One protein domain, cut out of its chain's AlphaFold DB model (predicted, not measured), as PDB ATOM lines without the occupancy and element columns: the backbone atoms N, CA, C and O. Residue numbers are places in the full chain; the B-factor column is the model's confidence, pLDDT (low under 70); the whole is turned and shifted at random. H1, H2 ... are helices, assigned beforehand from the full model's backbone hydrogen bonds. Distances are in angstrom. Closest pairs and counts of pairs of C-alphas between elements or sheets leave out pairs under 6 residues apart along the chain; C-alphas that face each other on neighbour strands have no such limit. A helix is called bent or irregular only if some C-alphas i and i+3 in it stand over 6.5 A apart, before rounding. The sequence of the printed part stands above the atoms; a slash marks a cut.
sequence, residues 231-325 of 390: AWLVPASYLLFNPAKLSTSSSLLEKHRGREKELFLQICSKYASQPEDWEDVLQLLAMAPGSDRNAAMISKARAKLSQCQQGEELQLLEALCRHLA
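AT A GLANCE: This is residues 231 to 325 of the 390 residues of the protein "AGD5 protein" of Symbiodinium natans (UniProt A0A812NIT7). Five helices, H1, H3, H4, H5 and H6, stand side by side in a bundle, each touching the next in a closed round H1, H3, H6, H5, H4 and back to H1. The sixth, H2, is a loosely wound helix packed on H1 at one end of the longest axis, with H5 and H6 toward the other. The printed part has 95 residues with six named helices, H1 to H6 in order along the chain, and no named strand; the class is all helix. It is compact, with a radius of gyration of the C-alphas of 13.1 A and spans of 36 by 30 by 20 A.

HOW THE PARTS SIT: H1, residues 231 to 241, is the hub, touching three helices. It forms a helical hairpin with H2, residues 243 to 255, at a shallow tilt of 25 degrees; the closest C-alphas, of Pro 235 and Ser 249, are 5.7 A apart. H1 touches H3, residues 260 to 271, running the same way at a shallow tilt of 8 degrees, closest at the C-alphas of Val 234 and Phe 264, 5.1 A. H4, residues 275 to 286, touches H1 with residues 280 to 284 alone, opposite ways at a shallow tilt of 32 degrees, only just short of steep; the closest C-alphas are those of Ser 237 and Val 281, 7.2 A. H4 and H5, residues 292 to 305, form a helical hairpin, closest at the C-alphas of Leu 282 and Ile 298, 6.7 A. H5 and H6, residues 313 to 325, form another, closest at the C-alphas of Leu 305 and Glu 313, 6.5 A. Residues 314 to 318 of H6 touch residues 265 to 269 of H3, closest at the C-alphas of Ser 269 and Leu 314, 6.7 A. H2 is apart from H4, H5 and H6. In H3, H4 and H6 every O i to N i+4 pair is within hydrogen-bond range; in H1 it is 6 of 7, in H2 5 of 9 and in H5 8 of 10.

IN THESE COORDINATES: H1 begins at C-alpha 231 (14.885, 9.989, -26.074). H2 is 19.3 A long and irregular, with C-alphas 247 and 250 7.4 A apart. H5, the longest helix by residues, measures 20.1 A from C-alpha 292 (7.334, 10.357, -46.698). H6, 18.1 A long, ends at C-alpha 325 (3.639, 12.758, -32.205).

THE WHOLE: The C-alphas farthest apart, of Ser 251 and Gln 307, are 37.1 A apart. The printed part has no cut and no long link. Mean pLDDT of the printed part is 82.9; residues 288 to 294 and 325 are under 70.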
ATOM      1  N   ALA A 231      13.750  10.697 -26.642       82.75
ATOM      2  CA  ALA A 231      14.885   9.989 -26.074       82.75
ATOM      3  C   ALA A 231      16.104   9.949 -27.004       82.75
ATOM      4  O   ALA A 231      17.237  10.068 -26.544       82.75
ATOM      5  N   TRP A 232      15.870   9.816 -28.313       84.75
ATOM      6  CA  TRP A 232      16.916   9.907 -29.328       84.75
ATOM      7  C   TRP A 232      17.270  11.365 -29.663       84.75
ATOM      8  O   TRP A 232      18.445  11.705 -29.812       84.75
ATOM      9  N   LEU A 233      16.273  12.255 -29.722       85.94
ATOM     10  CA  LEU A 233      16.484  13.669 -30.053       85.94
ATOM     11  C   LEU A 233      17.333  14.418 -29.019       85.94
ATOM     12  O   LEU A 233      18.035  15.358 -29.382       85.94
ATOM     13  N   VAL A 234      17.311  14.020 -27.747       88.19
ATOM     14  CA  VAL A 234      18.130  14.630 -26.684       88.19
ATOM     15  C   VAL A 234      19.641  14.478 -26.946       88.19
ATOM     16  O   VAL A 234      20.313  15.504 -27.093       88.19
ATOM     17  N   PRO A 235      20.221  13.261 -27.036       84.94
ATOM     18  CA  PRO A 235      21.632  13.097 -27.384       84.94
ATOM     19  C   PRO A 235      21.940  13.633 -28.787       84.94
ATOM     20  O   PRO A 235      23.013  14.205 -28.988       84.94
ATOM     21  N   ALA A 236      20.991  13.546 -29.729       84.62
ATOM     22  CA  ALA A 236      21.145  14.143 -31.052       84.62
ATOM     23  C   ALA A 236      21.320  15.670 -31.003       84.62
ATOM     24  O   ALA A 236      22.225  16.228 -31.617       84.62
ATOM     25  N   SER A 237      20.531  16.355 -30.184       87.69
ATOM     26  CA  SER A 237      20.643  17.804 -29.999       87.69
ATOM     27  C   SER A 237      21.947  18.189 -29.302       87.69
ATOM     28  O   SER A 237      22.565  19.193 -29.649       87.69
ATOM     29  N   TYR A 238      22.431  17.381 -28.352       85.31
ATOM     30  CA  TYR A 238      23.736  17.643 -27.751       85.31
ATOM     31  C   TYR A 238      24.877  17.503 -28.747       85.31
ATOM     32  O   TYR A 238      25.748  18.358 -28.751       85.31
ATOM     33  N   LEU A 239      24.894  16.510 -29.632       78.50
ATOM     34  CA  LEU A 239      25.958  16.459 -30.640       78.50
ATOM     35  C   LEU A 239      25.779  17.488 -31.776       78.50
ATOM     36  O   LEU A 239      26.756  17.793 -32.461       78.50
ATOM     37  N   LEU A 240      24.602  18.110 -31.937       79.62
ATOM     38  CA  LEU A 240      24.487  19.358 -32.709       79.62
ATOM     39  C   LEU A 240      25.198  20.526 -32.018       79.62
ATOM     40  O   LEU A 240      26.022  21.191 -32.637       79.62
ATOM     41  N   PHE A 241      24.872  20.769 -30.749       82.88
ATOM     42  CA  PHE A 241      25.129  22.061 -30.111       82.88
ATOM     43  C   PHE A 241      26.251  22.065 -29.071       82.88
ATOM     44  O   PHE A 241      26.887  23.086 -28.820       82.88
ATOM     45  N   ASN A 242      26.462  20.941 -28.394       79.50
ATOM     46  CA  ASN A 242      27.449  20.780 -27.334       79.50
ATOM     47  C   ASN A 242      27.883  19.306 -27.173       79.50
ATOM     48  O   ASN A 242      27.452  18.629 -26.227       79.50
ATOM     49  N   PRO A 243      28.751  18.797 -28.071       76.19
ATOM     50  CA  PRO A 243      29.181  17.398 -28.068       76.19
ATOM     51  C   PRO A 243      29.830  16.948 -26.753       76.19
ATOM     52  O   PRO A 243      29.755  15.774 -26.399       76.19
ATOM     53  N   ALA A 244      30.413  17.872 -25.980       75.12
ATOM     54  CA  ALA A 244      31.018  17.573 -24.681       75.12
ATOM     55  C   ALA A 244      30.013  17.020 -23.652       75.12
ATOM     56  O   ALA A 244      30.415  16.365 -22.693       75.12
ATOM     57  N   LYS A 245      28.706  17.243 -23.849       80.44
ATOM     58  CA  LYS A 245      27.642  16.723 -22.975       80.44
ATOM     59  C   LYS A 245      27.128  15.337 -23.358       80.44
ATOM     60  O   LYS A 245      26.346  14.767 -22.595       80.44
ATOM     61  N   LEU A 246      27.576  14.766 -24.478       76.69
ATOM     62  CA  LEU A 246      27.138  13.440 -24.926       76.69
ATOM     63  C   LEU A 246      27.396  12.344 -23.892       76.69
ATOM     64  O   LEU A 246      26.543  11.494 -23.686       76.69
ATOM     65  N   SER A 247      28.535  12.374 -23.196       74.00
ATOM     66  CA  SER A 247      28.862  11.365 -22.176       74.00
ATOM     67  C   SER A 247      27.868  11.338 -21.009       74.00
ATOM     68  O   SER A 247      27.736  10.322 -20.335       74.00
ATOM     69  N   THR A 248      27.148  12.439 -20.781       80.44
ATOM     70  CA  THR A 248      26.146  12.572 -19.714       80.44
ATOM     71  C   THR A 248      24.716  12.315 -20.185       80.44
ATOM     72  O   THR A 248      23.790  12.388 -19.380       80.44
ATOM     73  N   SER A 249      24.497  12.024 -21.473       79.44
ATOM     74  CA  SER A 249      23.141  11.913 -22.018       79.44
ATOM     75  C   SER A 249      22.350  10.776 -21.378       79.44
ATOM     76  O   SER A 249      21.169  10.955 -21.097       79.44
ATOM     77  N   SER A 250      22.988   9.637 -21.096       79.19
ATOM     78  CA  SER A 250      22.312   8.471 -20.513       79.19
ATOM     79  C   SER A 250      21.769   8.753 -19.112       79.19
ATOM     80  O   SER A 250      20.595   8.505 -18.853       79.19
ATOM     81  N   SER A 251      22.577   9.345 -18.224       81.12
ATOM     82  CA  SER A 251      22.129   9.690 -16.866       81.12
ATOM     83  C   SER A 251      21.087  10.810 -16.867       81.12
ATOM     84  O   SER A 251      20.183  10.836 -16.033       81.12
ATOM     85  N   LEU A 252      21.181  11.733 -17.827       83.94
ATOM     86  CA  LEU A 252      20.213  12.811 -17.981       83.94
ATOM     87  C   LEU A 252      18.850  12.298 -18.465       83.94
ATOM     88  O   LEU A 252      17.825  12.742 -17.952       83.94
ATOM     89  N   LEU A 253      18.842  11.353 -19.411       82.88
ATOM     90  CA  LEU A 253      17.627  10.680 -19.875       82.88
ATOM     91  C   LEU A 253      16.964   9.888 -18.746       82.88
ATOM     92  O   LEU A 253      15.755   9.981 -18.574       82.88
ATOM     93  N   GLU A 254      17.745   9.187 -17.924       82.50
ATOM     94  CA  GLU A 254      17.222   8.453 -16.767       82.50
ATOM     95  C   GLU A 254      16.566   9.392 -15.740       82.50
ATOM     96  O   GLU A 254      15.437   9.163 -15.303       82.50
ATOM     97  N   LYS A 255      17.220  10.517 -15.422       86.44
ATOM     98  CA  LYS A 255      16.677  11.545 -14.519       86.44
ATOM     99  C   LYS A 255      15.397  12.206 -15.053       86.44
ATOM    100  O   LYS A 255      14.564  12.674 -14.272       86.44
ATOM    101  N   HIS A 256      15.256  12.285 -16.373       86.06
ATOM    102  CA  HIS A 256      14.133  12.926 -17.056       86.06
ATOM    103  C   HIS A 256      13.216  11.929 -17.767       86.06
ATOM    104  O   HIS A 256      12.528  12.305 -18.715       86.06
ATOM    105  N   ARG A 257      13.155  10.685 -17.278       83.56
ATOM    106  CA  ARG A 257      12.261   9.657 -17.810       83.56
ATOM    107  C   ARG A 257      10.809  10.147 -17.828       83.56
ATOM    108  O   ARG A 257      10.308  10.634 -16.814       83.56
ATOM    109  N   GLY A 258      10.154  10.044 -18.983       79.06
ATOM    110  CA  GLY A 258       8.791  10.541 -19.222       79.06
ATOM    111  C   GLY A 258       8.678  12.058 -19.439       79.06
ATOM    112  O   GLY A 258       7.588  12.558 -19.701       79.06
ATOM    113  N   ARG A 259       9.784  12.805 -19.336       83.31
ATOM    114  CA  ARG A 259       9.877  14.260 -19.570       83.31
ATOM    115  C   ARG A 259      10.927  14.603 -20.630       83.31
ATOM    116  O   ARG A 259      11.450  15.715 -20.681       83.31
ATOM    117  N   GLU A 260      11.233  13.662 -21.514       87.19
ATOM    118  CA  GLU A 260      12.252  13.810 -22.553       87.19
ATOM    119  C   GLU A 260      11.882  14.914 -23.553       87.19
ATOM    120  O   GLU A 260      12.767  15.616 -24.040       87.19
ATOM    121  N   LYS A 261      10.580  15.121 -23.818       87.75
ATOM    122  CA  LYS A 261      10.087  16.248 -24.630       87.75
ATOM    123  C   LYS A 261      10.528  17.586 -24.043       87.75
ATOM    124  O   LYS A 261      11.058  18.429 -24.764       87.75
ATOM    125  N   GLU A 262      10.287  17.787 -22.749       88.56
ATOM    126  CA  GLU A 262      10.640  19.026 -22.051       88.56
ATOM    127  C   GLU A 262      12.149  19.246 -22.109       88.56
ATOM    128  O   GLU A 262      12.604  20.337 -22.444       88.56
ATOM    129  N   LEU A 263      12.924  18.185 -21.870       90.81
ATOM    130  CA  LEU A 263      14.378  18.226 -21.945       90.81
ATOM    131  C   LEU A 263      14.878  18.594 -23.349       90.81
ATOM    132  O   LEU A 263      15.753  19.447 -23.488       90.81
ATOM    133  N   PHE A 264      14.323  17.980 -24.394       91.75
ATOM    134  CA  PHE A 264      14.658  18.286 -25.782       91.75
ATOM    135  C   PHE A 264      14.378  19.755 -26.125       91.75
ATOM    136  O   PHE A 264      15.257  20.445 -26.649       91.75
ATOM    137  N   LEU A 265      13.189  20.259 -25.780       91.56
ATOM    138  CA  LEU A 265      12.820  21.654 -26.025       91.56
ATOM    139  C   LEU A 265      13.700  22.624 -25.226       91.56
ATOM    140  O   LEU A 265      14.097  23.655 -25.764       91.56
ATOM    141  N   GLN A 266      14.077  22.285 -23.989       92.62
ATOM    142  CA  GLN A 266      15.025  23.070 -23.191       92.62
ATOM    143  C   GLN A 266      16.415  23.131 -23.831       92.62
ATOM    144  O   GLN A 266      17.048  24.184 -23.819       92.62
ATOM    145  N   ILE A 267      16.902  22.023 -24.398       92.81
ATOM    146  CA  ILE A 267      18.183  21.997 -25.114       92.81
ATOM    147  C   ILE A 267      18.100  22.896 -26.351       92.81
ATOM    148  O   ILE A 267      18.966  23.751 -26.523       92.81
ATOM    149  N   CYS A 268      17.052  22.754 -27.168       92.88
ATOM    150  CA  CYS A 268      16.863  23.594 -28.352       92.88
ATOM    151  C   CYS A 268      16.764  25.073 -27.969       92.88
ATOM    152  O   CYS A 268      17.528  25.878 -28.478       92.88
ATOM    153  N   SER A 269      15.923  25.422 -26.993       92.19
ATOM    154  CA  SER A 269      15.781  26.795 -26.493       92.19
ATOM    155  C   SER A 269      17.095  27.383 -25.966       92.19
ATOM    156  O   SER A 269      17.350  28.573 -26.126       92.19
ATOM    157  N   LYS A 270      17.943  26.557 -25.342       91.62
ATOM    158  CA  LYS A 270      19.218  26.999 -24.776       91.62
ATOM    159  C   LYS A 270      20.299  27.241 -25.826       91.62
ATOM    160  O   LYS A 270      21.136  28.117 -25.615       91.62
ATOM    161  N   TYR A 271      20.359  26.418 -26.872       88.88
ATOM    162  CA  TYR A 271      21.492  26.431 -27.797       88.88
ATOM    163  C   TYR A 271      21.147  26.879 -29.217       88.88
ATOM    164  O   TYR A 271      22.024  27.438 -29.870       88.88
ATOM    165  N   ALA A 272      19.921  26.672 -29.698       88.69
ATOM    166  CA  ALA A 272      19.506  27.163 -31.005       88.69
ATOM    167  C   ALA A 272      19.190  28.658 -30.907       88.69
ATOM    168  O   ALA A 272      18.297  29.076 -30.173       88.69
ATOM    169  N   SER A 273      19.969  29.465 -31.620       84.44
ATOM    170  CA  SER A 273      19.890  30.928 -31.553       84.44
ATOM    171  C   SER A 273      19.859  31.584 -32.927       84.44
ATOM    172  O   SER A 273      19.302  32.667 -33.068       84.44
ATOM    173  N   GLN A 274      20.453  30.934 -33.926       83.44
ATOM    174  CA  GLN A 274      20.479  31.393 -35.306       83.44
ATOM    175  C   GLN A 274      19.512  30.563 -36.160       83.44
ATOM    176  O   GLN A 274      19.279  29.392 -35.843       83.44
ATOM    177  N   PRO A 275      18.980  31.110 -37.269       82.75
ATOM    178  CA  PRO A 275      18.084  30.380 -38.173       82.75
ATOM    179  C   PRO A 275      18.636  29.017 -38.611       82.75
ATOM    180  O   PRO A 275      17.898  28.045 -38.758       82.75
ATOM    181  N   GLU A 276      19.950  28.908 -38.777       80.12
ATOM    182  CA  GLU A 276      20.584  27.669 -39.211       80.12
ATOM    183  C   GLU A 276      20.687  26.609 -38.115       80.12
ATOM    184  O   GLU A 276      20.777  25.430 -38.453       80.12
ATOM    185  N   ASP A 277      20.669  27.007 -36.840       85.75
ATOM    186  CA  ASP A 277      20.612  26.069 -35.716       85.75
ATOM    187  C   ASP A 277      19.265  25.338 -35.726       85.75
ATOM    188  O   ASP A 277      19.199  24.123 -35.548       85.75
ATOM    189  N   TRP A 278      18.185  26.077 -35.987       88.50
ATOM    190  CA  TRP A 278      16.841  25.523 -36.120       88.50
ATOM    191  C   TRP A 278      16.714  24.628 -37.352       88.50
ATOM    192  O   TRP A 278      16.089  23.571 -37.276       88.50
ATOM    193  N   GLU A 279      17.362  24.995 -38.458       85.81
ATOM    194  CA  GLU A 279      17.450  24.143 -39.645       85.81
ATOM    195  C   GLU A 279      18.138  22.800 -39.337       85.81
ATOM    196  O   GLU A 279      17.675  21.750 -39.783       85.81
ATOM    197  N   ASP A 280      19.191  22.801 -38.509       84.50
ATOM    198  CA  ASP A 280      19.848  21.566 -38.067       84.50
ATOM    199  C   ASP A 280      18.918  20.694 -37.196       84.50
ATOM    200  O   ASP A 280      18.915  19.468 -37.337       84.50
ATOM    201  N   VAL A 281      18.069  21.296 -36.349       88.19
ATOM    202  CA  VAL A 281      17.034  20.556 -35.593       88.19
ATOM    203  C   VAL A 281      15.992  19.948 -36.533       88.19
ATOM    204  O   VAL A 281      15.627  18.781 -36.376       88.19
ATOM    205  N   LEU A 282      15.525  20.702 -37.533       87.62
ATOM    206  CA  LEU A 282      14.589  20.187 -38.538       87.62
ATOM    207  C   LEU A 282      15.201  19.026 -39.332       87.62
ATOM    208  O   LEU A 282      14.508  18.048 -39.617       87.62
ATOM    209  N   GLN A 283      16.500  19.092 -39.634       83.06
ATOM    210  CA  GLN A 283      17.219  17.998 -40.279       83.06
ATOM    211  C   GLN A 283      17.248  16.741 -39.397       83.06
ATOM    212  O   GLN A 283      17.031  15.656 -39.925       83.06
ATOM    213  N   LEU A 284      17.447  16.854 -38.074       82.75
ATOM    214  CA  LEU A 284      17.356  15.692 -37.171       82.75
ATOM    215  C   LEU A 284      15.977  15.031 -37.218       82.75
ATOM    216  O   LEU A 284      15.885  13.807 -37.281       82.75
ATOM    217  N   LEU A 285      14.908  15.831 -37.220       82.50
ATOM    218  CA  LEU A 285      13.535  15.322 -37.321       82.50
ATOM    219  C   LEU A 285      13.274  14.622 -38.665       82.50
ATOM    220  O   LEU A 285      12.439  13.723 -38.736       82.50
ATOM    221  N   ALA A 286      14.007  14.995 -39.718       80.19
ATOM    222  CA  ALA A 286      13.920  14.379 -41.041       80.19
ATOM    223  C   ALA A 286      14.648  13.030 -41.158       80.19
ATOM    224  O   ALA A 286      14.404  12.301 -42.117       80.19
ATOM    225  N   MET A 287      15.530  12.680 -40.212       76.25
ATOM    226  CA  MET A 287      16.369  11.475 -40.298       76.25
ATOM    227  C   MET A 287      15.635  10.159 -39.993       76.25
ATOM    228  O   MET A 287      16.228   9.097 -40.164       76.25
ATOM    229  N   ALA A 288      14.381  10.193 -39.535       68.62
ATOM    230  CA  ALA A 288      13.637   8.984 -39.181       68.62
ATOM    231  C   ALA A 288      13.196   8.166 -40.425       68.62
ATOM    232  O   ALA A 288      12.750   8.760 -41.413       68.62
ATOM    233  N   PRO A 289      13.271   6.820 -40.390       60.19
ATOM    234  CA  PRO A 289      12.744   5.940 -41.436       60.19
ATOM    235  C   PRO A 289      11.229   6.122 -41.645       60.19
ATOM    236  O   PRO A 289      10.499   6.396 -40.696       60.19
ATOM    237  N   GLY A 290      10.742   5.950 -42.882       60.09
ATOM    238  CA  GLY A 290       9.303   6.020 -43.205       60.09
ATOM    239  C   GLY A 290       8.716   7.438 -43.274       60.09
ATOM    240  O   GLY A 290       7.505   7.628 -43.154       60.09
ATOM    241  N   SER A 291       9.560   8.455 -43.459       58.78
ATOM    242  CA  SER A 291       9.197   9.866 -43.321       58.78
ATOM    243  C   SER A 291       8.477  10.497 -44.517       58.78
ATOM    244  O   SER A 291       8.314  11.709 -44.508       58.78
ATOM    245  N   ASP A 292       7.955   9.756 -45.499       61.28
ATOM    246  CA  ASP A 292       7.334  10.357 -46.698       61.28
ATOM    247  C   ASP A 292       6.188  11.333 -46.359       61.28
ATOM    248  O   ASP A 292       6.058  12.407 -46.951       61.28
ATOM    249  N   ARG A 293       5.398  11.027 -45.319       61.66
ATOM    250  CA  ARG A 293       4.338  11.919 -44.810       61.66
ATOM    251  C   ARG A 293       4.890  13.079 -43.966       61.66
ATOM    252  O   ARG A 293       4.329  14.176 -43.969       61.66
ATOM    253  N   ASN A 294       6.010  12.854 -43.281       68.88
ATOM    254  CA  ASN A 294       6.696  13.845 -42.450       68.88
ATOM    255  C   ASN A 294       7.535  14.817 -43.289       68.88
ATOM    256  O   ASN A 294       7.673  15.976 -42.910       68.88
ATOM    257  N   ALA A 295       8.019  14.403 -44.459       75.50
ATOM    258  CA  ALA A 295       8.843  15.196 -45.360       75.50
ATOM    259  C   ALA A 295       8.106  16.451 -45.841       75.50
ATOM    260  O   ALA A 295       8.664  17.548 -45.810       75.50
ATOM    261  N   ALA A 296       6.818  16.332 -46.186       79.62
ATOM    262  CA  ALA A 296       5.987  17.481 -46.545       79.62
ATOM    263  C   ALA A 296       5.785  18.448 -45.363       79.62
ATOM    264  O   ALA A 296       5.791  19.667 -45.547       79.62
ATOM    265  N   MET A 297       5.622  17.927 -44.142       81.38
ATOM    266  CA  MET A 297       5.493  18.753 -42.935       81.38
ATOM    267  C   MET A 297       6.801  19.464 -42.591       81.38
ATOM    268  O   MET A 297       6.786  20.661 -42.318       81.38
ATOM    269  N   ILE A 298       7.928  18.759 -42.672       85.00
ATOM    270  CA  ILE A 298       9.263  19.317 -42.448       85.00
ATOM    271  C   ILE A 298       9.576  20.368 -43.514       85.00
ATOM    272  O   ILE A 298      10.029  21.455 -43.176       85.00
ATOM    273  N   SER A 299       9.244  20.122 -44.785       85.94
ATOM    274  CA  SER A 299       9.397  21.117 -45.853       85.94
ATOM    275  C   SER A 299       8.552  22.371 -45.604       85.94
ATOM    276  O   SER A 299       9.023  23.481 -45.845       85.94
ATOM    277  N   LYS A 300       7.319  22.224 -45.100       87.94
ATOM    278  CA  LYS A 300       6.485  23.368 -44.693       87.94
ATOM    279  C   LYS A 300       7.082  24.103 -43.492       87.94
ATOM    280  O   LYS A 300       7.052  25.329 -43.469       87.94
ATOM    281  N   ALA A 301       7.618  23.374 -42.513       88.81
ATOM    282  CA  ALA A 301       8.287  23.960 -41.358       88.81
ATOM    283  C   ALA A 301       9.531  24.756 -41.779       88.81
ATOM    284  O   ALA A 301       9.673  25.893 -41.350       88.81
ATOM    285  N   ARG A 302      10.355  24.233 -42.698       89.69
ATOM    286  CA  ARG A 302      11.496  24.956 -43.294       89.69
ATOM    287  C   ARG A 302      11.080  26.264 -43.952       89.69
ATOM    288  O   ARG A 302      11.680  27.304 -43.702       89.69
ATOM    289  N   ALA A 303      10.025  26.228 -44.769       88.81
ATOM    290  CA  ALA A 303       9.517  27.436 -45.414       88.81
ATOM    291  C   ALA A 303       9.064  28.478 -44.377       88.81
ATOM    292  O   ALA A 303       9.414  29.649 -44.500       88.81
ATOM    293  N   LYS A 304       8.353  28.050 -43.324       89.75
ATOM    294  CA  LYS A 304       7.934  28.933 -42.224       89.75
ATOM    295  C   LYS A 304       9.102  29.469 -41.402       89.75
ATOM    296  O   LYS A 304       9.052  30.625 -41.011       89.75
ATOM    297  N   LEU A 305      10.146  28.671 -41.183       88.44
ATOM    298  CA  LEU A 305      11.317  29.071 -40.402       88.44
ATOM    299  C   LEU A 305      11.979  30.329 -40.985       88.44
ATOM    300  O   LEU A 305      12.373  31.213 -40.236       88.44
ATOM    301  N   SER A 306      12.015  30.452 -42.318       83.88
ATOM    302  CA  SER A 306      12.526  31.650 -43.009       83.88
ATOM    303  C   SER A 306      11.710  32.930 -42.771       83.88
ATOM    304  O   SER A 306      12.193  34.023 -43.053       83.88
ATOM    305  N   GLN A 307      10.480  32.795 -42.269       87.25
ATOM    306  CA  GLN A 307       9.526  33.883 -42.035       87.25
ATOM    307  C   GLN A 307       9.300  34.166 -40.542       87.25
ATOM    308  O   GLN A 307       8.611  35.130 -40.216       87.25
ATOM    309  N   CYS A 308       9.837  33.330 -39.648       86.69
ATOM    310  CA  CYS A 308       9.677  33.478 -38.206       86.69
ATOM    311  C   CYS A 308      10.411  34.716 -37.684       86.69
ATOM    312  O   CYS A 308      11.527  35.025 -38.105       86.69
ATOM    313  N   GLN A 309       9.793  35.394 -36.719       85.50
ATOM    314  CA  GLN A 309      10.490  36.363 -35.879       85.50
ATOM    315  C   GLN A 309      11.275  35.642 -34.777       85.50
ATOM    316  O   GLN A 309      10.942  34.519 -34.390       85.50
ATOM    317  N   GLN A 310      12.296  36.311 -34.241       79.94
ATOM    318  CA  GLN A 310      13.123  35.764 -33.169       79.94
ATOM    319  C   GLN A 310      12.262  35.379 -31.950       79.94
ATOM    320  O   GLN A 310      11.604  36.226 -31.349       79.94
ATOM    321  N   GLY A 311      12.299  34.101 -31.571       78.50
ATOM    322  CA  GLY A 311      11.523  33.511 -30.477       78.50
ATOM    323  C   GLY A 311      10.309  32.686 -30.930       78.50
ATOM    324  O   GLY A 311       9.807  31.872 -30.149       78.50
ATOM    325  N   GLU A 312       9.849  32.832 -32.176       88.94
ATOM    326  CA  GLU A 312       8.737  32.042 -32.733       88.94
ATOM    327  C   GLU A 312       9.174  30.636 -33.176       88.94
ATOM    328  O   GLU A 312       8.351  29.724 -33.289       88.94
ATOM    329  N   GLU A 313      10.472  30.419 -33.387       91.94
ATOM    330  CA  GLU A 313      11.023  29.168 -33.909       91.94
ATOM    331  C   GLU A 313      10.790  27.998 -32.944       91.94
ATOM    332  O   GLU A 313      10.472  26.885 -33.371       91.94
ATOM    333  N   LEU A 314      10.862  28.250 -31.631       90.19
ATOM    334  CA  LEU A 314      10.574  27.235 -30.615       90.19
ATOM    335  C   LEU A 314       9.098  26.812 -30.644       90.19
ATOM    336  O   LEU A 314       8.787  25.633 -30.473       90.19
ATOM    337  N   GLN A 315       8.187  27.755 -30.901       90.19
ATOM    338  CA  GLN A 315       6.756  27.468 -31.021       90.19
ATOM    339  C   GLN A 315       6.466  26.664 -32.291       90.19
ATOM    340  O   GLN A 315       5.681  25.710 -32.256       90.19
ATOM    341  N   LEU A 316       7.133  27.008 -33.399       91.06
ATOM    342  CA  LEU A 316       7.087  26.246 -34.644       91.06
ATOM    343  C   LEU A 316       7.588  24.810 -34.429       91.06
ATOM    344  O   LEU A 316       6.914  23.865 -34.848       91.06
ATOM    345  N   LEU A 317       8.724  24.642 -33.742       90.25
ATOM    346  CA  LEU A 317       9.284  23.335 -33.401       90.25
ATOM    347  C   LEU A 317       8.310  22.525 -32.543       90.25
ATOM    348  O   LEU A 317       8.018  21.375 -32.860       90.25
ATOM    349  N   GLU A 318       7.756  23.116 -31.485       88.62
ATOM    350  CA  GLU A 318       6.813  22.413 -30.621       88.62
ATOM    351  C   GLU A 318       5.533  22.007 -31.368       88.62
ATOM    352  O   GLU A 318       5.014  20.903 -31.167       88.62
ATOM    353  N   ALA A 319       5.012  22.874 -32.240       88.06
ATOM    354  CA  ALA A 319       3.861  22.559 -33.080       88.06
ATOM    355  C   ALA A 319       4.165  21.409 -34.050       88.06
ATOM    356  O   ALA A 319       3.333  20.511 -34.206       88.06
ATOM    357  N   LEU A 320       5.353  21.401 -34.661       86.81
ATOM    358  CA  LEU A 320       5.805  20.316 -35.529       86.81
ATOM    359  C   LEU A 320       5.925  19.005 -34.748       86.81
ATOM    360  O   LEU A 320       5.358  17.996 -35.161       86.81
ATOM    361  N   CYS A 321       6.589  19.016 -33.592       83.50
ATOM    362  CA  CYS A 321       6.741  17.830 -32.759       83.50
ATOM    363  C   CYS A 321       5.391  17.268 -32.282       83.50
ATOM    364  O   CYS A 321       5.239  16.051 -32.217       83.50
ATOM    365  N   ARG A 322       4.388  18.118 -32.008       80.88
ATOM    366  CA  ARG A 322       3.009  17.677 -31.717       80.88
ATOM    367  C   ARG A 322       2.365  16.945 -32.895       80.88
ATOM    368  O   ARG A 322       1.741  15.915 -32.680       80.88
ATOM    369  N   HIS A 323       2.538  17.438 -34.119       77.06
ATOM    370  CA  HIS A 323       2.003  16.769 -35.310       77.06
ATOM    371  C   HIS A 323       2.732  15.455 -35.605       77.06
ATOM    372  O   HIS A 323       2.091  14.458 -35.923       77.06
ATOM    373  N   LEU A 324       4.059  15.425 -35.441       73.25
ATOM    374  CA  LEU A 324       4.851  14.201 -35.578       73.25
ATOM    375  C   LEU A 324       4.459  13.157 -34.519       73.25
ATOM    376  O   LEU A 324       4.394  11.972 -34.834       73.25
ATOM    377  N   ALA A 325       4.130  13.599 -33.298       65.69
ATOM    378  CA  ALA A 325       3.639  12.758 -32.205       65.69
ATOM    379  C   ALA A 325       2.248  12.151 -32.451       65.69
ATOM    380  O   ALA A 325       1.917  11.151 -31.835       65.69
TER     381      ALA A 325